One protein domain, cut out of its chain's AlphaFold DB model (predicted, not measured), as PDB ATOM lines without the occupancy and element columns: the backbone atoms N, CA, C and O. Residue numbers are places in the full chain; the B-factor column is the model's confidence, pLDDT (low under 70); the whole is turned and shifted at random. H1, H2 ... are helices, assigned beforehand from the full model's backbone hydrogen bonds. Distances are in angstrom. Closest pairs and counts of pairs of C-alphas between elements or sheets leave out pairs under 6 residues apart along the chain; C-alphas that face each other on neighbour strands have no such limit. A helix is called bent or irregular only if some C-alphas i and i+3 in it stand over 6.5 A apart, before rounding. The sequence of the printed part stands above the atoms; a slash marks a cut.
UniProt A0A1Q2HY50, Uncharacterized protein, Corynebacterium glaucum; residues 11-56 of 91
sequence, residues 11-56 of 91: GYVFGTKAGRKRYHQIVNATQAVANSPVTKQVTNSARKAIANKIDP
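Overview. This is residues 11 to 56 of the 91 residues of an uncharacterized protein of Corynebacterium glaucum (UniProt A0A1Q2HY50). Two helices, H2 and the longer H3, meet near their ends in a wide, open V, and at the far end of H2 the short helix H1 hooks back on a loop of residues 17 to 22 without reaching either of them. There is no packed core, and most of H3 stands free as a long arm. The printed part has 46 residues with three named helices, in the order H1, H2, H3, and no named strand; the class is all helix. The whole is extended, with a radius of gyration of the C-alphas of 15.1 A, and the C-alphas span 48 by 23 by 8 A along their three main axes.

Along the chain. The printed part begins with H1, residues 11 to 16, which starts at C-alpha 11 at (71.627, 93.563, 173.362) and measures 8.5 A from first to last C-alpha. H2 follows as residues 23 to 35, 18.0 A long, beginning at C-alpha 23 at (64.910, 80.364, 171.719). H3, residues 37 to 54, is the longest helix, with 18 residues and 25.6 A from first to last C-alpha, and it ends at C-alpha 54 at (91.951, 102.623, 160.380). None of the three helices is bent or irregular.

Arrangement. H1 is apart from H2 and also apart from H3. H2 and H3 are close but not clearly touching, with 2 pairs of C-alphas within 8 A. Their closest C-alphas are those of Val 33 and Thr 39, 6.8 A apart. They run the same way at a steep tilt of 68 degrees, only just short of about perpendicular. Their centres are 21.2 A apart. In H1, H2 and H3 every pair of O of residue i and N of residue i+4 is within hydrogen-bond range.

Size, cuts and confidence. The two C-alphas farthest apart are those of Lys 21 and Pro 56, at 48.8 A, while those of Gly 11 and Pro 56, the first and last printed, are 31.9 A apart. The link from H1 to H2 is short, with 6 residues, and the link from H2 to H3 is tight, with 1 residue. Residues 28 to 33, which belong to H2, stand free. Residues 35 to 42, of which 37 to 42 belong to H3, and residues 44 to 56, of which 44 to 54 belong to H3, stand free too. The printed part has no cut. The mean pLDDT of the printed part is 75.6, and confidence is low, under 70, at residues 17 to 19 and 51 to 56.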
ATOM      1  N   GLY A  11      71.157  94.843 173.902       85.25
ATOM      2  CA  GLY A  11      71.627  93.563 173.362       85.25
ATOM      3  C   GLY A  11      71.812  92.485 174.435       85.25
ATOM      4  O   GLY A  11      71.400  91.344 174.237       85.25
ATOM      5  N   TYR A  12      72.354  92.853 175.597       82.25
ATOM      6  CA  TYR A  12      72.526  91.941 176.726       82.25
ATOM      7  C   TYR A  12      71.190  91.491 177.326       82.25
ATOM      8  O   TYR A  12      70.997  90.302 177.570       82.25
ATOM      9  N   VAL A  13      70.232  92.401 177.516       81.06
ATOM     10  CA  VAL A  13      68.896  92.060 178.034       81.06
ATOM     11  C   VAL A  13      68.131  91.187 177.038       81.06
ATOM     12  O   VAL A  13      67.547  90.175 177.424       81.06
ATOM     13  N   PHE A  14      68.166  91.527 175.750       78.81
ATOM     14  CA  PHE A  14      67.553  90.709 174.702       78.81
ATOM     15  C   PHE A  14      68.218  89.326 174.581       78.81
ATOM     16  O   PHE A  14      67.513  88.339 174.380       78.81
ATOM     17  N   GLY A  15      69.541  89.228 174.760       71.00
ATOM     18  CA  GLY A  15      70.281  87.962 174.724       71.00
ATOM     19  C   GLY A  15      70.073  87.076 175.957       71.00
ATOM     20  O   GLY A  15      69.936  85.863 175.829       71.00
ATOM     21  N   THR A  16      69.995  87.669 177.149       71.50
ATOM     22  CA  THR A  16      69.829  86.937 178.421       71.50
ATOM     23  C   THR A  16      68.383  86.534 178.709       71.50
ATOM     24  O   THR A  16      68.154  85.525 179.376       71.50
ATOM     25  N   LYS A  17      67.387  87.267 178.189       66.25
ATOM     26  CA  LYS A  17      65.956  87.008 178.448       66.25
ATOM     27  C   LYS A  17      65.311  85.999 177.482       66.25
ATOM     28  O   LYS A  17      64.110  85.738 177.580       66.25
ATOM     29  N   ALA A  18      66.069  85.404 176.560       65.50
ATOM     30  CA  ALA A  18      65.554  84.398 175.632       65.50
ATOM     31  C   ALA A  18      65.284  83.061 176.356       65.50
ATOM     32  O   ALA A  18      66.092  82.137 176.350       65.50
ATOM     33  N   GLY A  19      64.124  82.953 177.007       67.81
ATOM     34  CA  GLY A  19      63.682  81.726 177.666       67.81
ATOM     35  C   GLY A  19      63.626  80.522 176.712       67.81
ATOM     36  O   GLY A  19      63.241  80.633 175.544       67.81
ATOM     37  N   ARG A  20      63.955  79.337 177.247       71.06
ATOM     38  CA  ARG A  20      64.139  78.059 176.524       71.06
ATOM     39  C   ARG A  20      63.017  77.696 175.540       71.06
ATOM     40  O   ARG A  20      63.282  77.078 174.518       71.06
ATOM     41  N   LYS A  21      61.772  78.107 175.814       74.62
ATOM     42  CA  LYS A  21      60.588  77.769 174.999       74.62
ATOM     43  C   LYS A  21      60.523  78.464 173.633       74.62
ATOM     44  O   LYS A  21      59.850  77.952 172.749       74.62
ATOM     45  N   ARG A  22      61.167  79.623 173.447       75.25
ATOM     46  CA  ARG A  22      61.101  80.390 172.178       75.25
ATOM     47  C   ARG A  22      62.467  80.694 171.570       75.25
ATOM     48  O   ARG A  22      62.537  81.340 170.530       75.25
ATOM     49  N   TYR A  23      63.537  80.188 172.184       73.12
ATOM     50  CA  TYR A  23      64.910  80.364 171.719       73.12
ATOM     51  C   TYR A  23      65.072  79.991 170.240       73.12
ATOM     52  O   TYR A  23      65.611  80.771 169.467       73.12
ATOM     53  N   HIS A  24      64.497  78.864 169.814       77.44
ATOM     54  CA  HIS A  24      64.580  78.415 168.423       77.44
ATOM     55  C   HIS A  24      63.933  79.378 167.419       77.44
ATOM     56  O   HIS A  24      64.447  79.533 166.317       77.44
ATOM     57  N   GLN A  25      62.847  80.064 167.789       79.56
ATOM     58  CA  GLN A  25      62.207  81.044 166.901       79.56
ATOM     59  C   GLN A  25      63.091  82.278 166.723       79.56
ATOM     60  O   GLN A  25      63.251  82.767 165.608       79.56
ATOM     61  N   ILE A  26      63.706  82.737 167.816       78.12
ATOM     62  CA  ILE A  26      64.639  83.864 167.790       78.12
ATOM     63  C   ILE A  26      65.882  83.477 166.988       78.12
ATOM     64  O   ILE A  26      66.250  84.210 166.085       78.12
ATOM     65  N   VAL A  27      66.465  82.299 167.229       79.50
ATOM     66  CA  VAL A  27      67.634  81.804 166.485       79.50
ATOM     67  C   VAL A  27      67.346  81.689 164.996       79.50
ATOM     68  O   VAL A  27      68.131  82.188 164.198       79.50
ATOM     69  N   ASN A  28      66.220  81.092 164.603       80.00
ATOM     70  CA  ASN A  28      65.868  80.961 163.191       80.00
ATOM     71  C   ASN A  28      65.655  82.330 162.537       80.00
ATOM     72  O   ASN A  28      66.118  82.552 161.419       80.00
ATOM     73  N   ALA A  29      65.018  83.271 163.241       81.25
ATOM     74  CA  ALA A  29      64.856  84.640 162.764       81.25
ATOM     75  C   ALA A  29      66.207  85.364 162.639       81.25
ATOM     76  O   ALA A  29      66.489  85.971 161.608       81.25
ATOM     77  N   THR A  30      67.079  85.259 163.644       78.56
ATOM     78  CA  THR A  30      68.426  85.839 163.616       78.56
ATOM     79  C   THR A  30      69.270  85.226 162.501       78.56
ATOM     80  O   THR A  30      69.955  85.956 161.793       78.56
ATOM     81  N   GLN A  31      69.178  83.915 162.285       79.44
ATOM     82  CA  GLN A  31      69.881  83.201 161.222       79.44
ATOM     83  C   GLN A  31      69.366  83.613 159.837       79.44
ATOM     84  O   GLN A  31      70.164  83.837 158.928       79.44
ATOM     85  N   ALA A  32      68.053  83.763 159.660       82.50
ATOM     86  CA  ALA A  32      67.467  84.244 158.408       82.50
ATOM     87  C   ALA A  32      67.920  85.678 158.095       82.50
ATOM     88  O   ALA A  32      68.334  85.977 156.973       82.50
ATOM     89  N   VAL A  33      67.922  86.551 159.106       83.06
ATOM     90  CA  VAL A  33      68.428  87.919 158.977       83.06
ATOM     91  C   VAL A  33      69.926  87.913 158.669       83.06
ATOM     92  O   VAL A  33      70.343  88.574 157.724       83.06
ATOM     93  N   ALA A  34      70.740  87.134 159.381       79.81
ATOM     94  CA  ALA A  34      72.184  87.045 159.152       79.81
ATOM     95  C   ALA A  34      72.540  86.552 157.738       79.81
ATOM     96  O   ALA A  34      73.494  87.044 157.136       79.81
ATOM     97  N   ASN A  35      71.751  85.631 157.174       82.00
ATOM     98  CA  ASN A  35      71.971  85.106 155.823       82.00
ATOM     99  C   ASN A  35      71.401  85.991 154.700       82.00
ATOM    100  O   ASN A  35      71.658  85.723 153.523       82.00
ATOM    101  N   SER A  36      70.670  87.057 155.037       82.94
ATOM    102  CA  SER A  36      70.066  87.969 154.064       82.94
ATOM    103  C   SER A  36      71.115  88.755 153.253       82.94
ATOM    104  O   SER A  36      72.140  89.183 153.802       82.94
ATOM    105  N   PRO A  37      70.860  89.033 151.956       75.06
ATOM    106  CA  PRO A  37      71.700  89.903 151.129       75.06
ATOM    107  C   PRO A  37      71.929  91.289 151.745       75.06
ATOM    108  O   PRO A  37      73.019  91.845 151.618       75.06
ATOM    109  N   VAL A  38      70.929  91.824 152.453       78.75
ATOM    110  CA  VAL A  38      71.006  93.135 153.115       78.75
ATOM    111  C   VAL A  38      72.071  93.120 154.210       78.75
ATOM    112  O   VAL A  38      72.920  94.006 154.269       78.75
ATOM    113  N   THR A  39      72.111  92.064 155.020       81.12
ATOM    114  CA  THR A  39      73.120  91.896 156.072       81.12
ATOM    115  C   THR A  39      74.523  91.801 155.482       81.12
ATOM    116  O   THR A  39      75.435  92.463 155.972       81.12
ATOM    117  N   LYS A  40      74.699  91.079 154.366       79.00
ATOM    118  CA  LYS A  40      75.985  91.015 153.646       79.00
ATOM    119  C   LYS A  40      76.428  92.378 153.097       79.00
ATOM    120  O   LYS A  40      77.613  92.704 153.121       79.00
ATOM    121  N   GLN A  41      75.499  93.198 152.605       76.31
ATOM    122  CA  GLN A  41      75.814  94.557 152.149       76.31
ATOM    123  C   GLN A  41      76.226  95.466 153.313       76.31
ATOM    124  O   GLN A  41      77.189  96.229 153.188       76.31
ATOM    125  N   VAL A  42      75.538  95.354 154.451       82.31
ATOM    126  CA  VAL A  42      75.852  96.108 155.671       82.31
ATOM    127  C   VAL A  42      77.225  95.717 156.219       82.31
ATOM    128  O   VAL A  42      78.023  96.606 156.509       82.31
ATOM    129  N   THR A  43      77.560  94.425 156.297       81.94
ATOM    130  CA  THR A  43      78.877  93.973 156.787       81.94
ATOM    131  C   THR A  43      80.015  94.389 155.861       81.94
ATOM    132  O   THR A  43      81.044  94.870 156.337       81.94
ATOM    133  N   ASN A  44      79.832  94.289 154.543       78.06
ATOM    134  CA  ASN A  44      80.822  94.756 153.569       78.06
ATOM    135  C   ASN A  44      81.038  96.272 153.655       78.06
ATOM    136  O   ASN A  44      82.175  96.745 153.612       78.06
ATOM    137  N   SER A  45      79.957  97.038 153.810       75.25
ATOM    138  CA  SER A  45      80.023  98.495 153.970       75.25
ATOM    139  C   SER A  45      80.672  98.885 155.294       75.25
ATOM    140  O   SER A  45      81.504  99.788 155.320       75.25
ATOM    141  N   ALA A  46      80.368  98.164 156.375       80.44
ATOM    142  CA  ALA A  46      80.991  98.349 157.679       80.44
ATOM    143  C   ALA A  46      82.491  98.032 157.633       80.44
ATOM    144  O   ALA A  46      83.291  98.854 158.066       80.44
ATOM    145  N   ARG A  47      82.900  96.904 157.031       78.31
ATOM    146  CA  ARG A  47      84.318  96.559 156.839       78.31
ATOM    147  C   ARG A  47      85.041  97.629 156.020       78.31
ATOM    148  O   ARG A  47      86.127  98.038 156.411       78.31
ATOM    149  N   LYS A  48      84.431  98.140 154.944       73.25
ATOM    150  CA  LYS A  48      84.982  99.265 154.169       73.25
ATOM    151  C   LYS A  48      85.061 100.557 154.988       73.25
ATOM    152  O   LYS A  48      86.035 101.289 154.864       73.25
ATOM    153  N   ALA A  49      84.062 100.869 155.809       75.00
ATOM    154  CA  ALA A  49      84.057 102.067 156.648       75.00
ATOM    155  C   ALA A  49      85.110 101.997 157.765       75.00
ATOM    156  O   ALA A  49      85.772 102.995 158.033       75.00
ATOM    157  N   ILE A  50      85.287 100.823 158.374       75.94
ATOM    158  CA  ILE A  50      86.315 100.559 159.384       75.94
ATOM    159  C   ILE A  50      87.701 100.600 158.740       75.94
ATOM    160  O   ILE A  50      88.570 101.287 159.262       75.94
ATOM    161  N   ALA A  51      87.885  99.958 157.580       68.62
ATOM    162  CA  ALA A  51      89.135 100.017 156.824       68.62
ATOM    163  C   ALA A  51      89.517 101.467 156.506       68.62
ATOM    164  O   ALA A  51      90.589 101.888 156.898       68.62
ATOM    165  N   ASN A  52      88.602 102.270 155.951       63.12
ATOM    166  CA  ASN A  52      88.842 103.696 155.679       63.12
ATOM    167  C   ASN A  52      89.148 104.541 156.931       63.12
ATOM    168  O   ASN A  52      89.646 105.653 156.801       63.12
ATOM    169  N   LYS A  53      88.755 104.082 158.126       65.38
ATOM    170  CA  LYS A  53      88.947 104.817 159.385       65.38
ATOM    171  C   LYS A  53      90.216 104.387 160.128       65.38
ATOM    172  O   LYS A  53      90.709 105.145 160.954       65.38
ATOM    173  N   ILE A  54      90.693 103.174 159.863       64.19
ATOM    174  CA  ILE A  54      91.951 102.623 160.380       64.19
ATOM    175  C   ILE A  54      93.091 102.838 159.363       64.19
ATOM    176  O   ILE A  54      94.252 102.681 159.723       64.19
ATOM    177  N   ASP A  55      92.772 103.238 158.126       54.66
ATOM    178  CA  ASP A  55      93.739 103.575 157.081       54.66
ATOM    179  C   ASP A  55      94.631 104.753 157.524       54.66
ATOM    180  O   ASP A  55      94.109 105.851 157.755       54.66
ATOM    181  N   PRO A  56      95.954 104.553 157.671       61.19
ATOM    182  CA  PRO A  56      96.894 105.607 158.056       61.19
ATOM    183  C   PRO A  56      97.026 106.715 157.003       61.19
ATOM    184  O   PRO A  56      97.462 107.816 157.339       61.19
TER     185      PRO A  56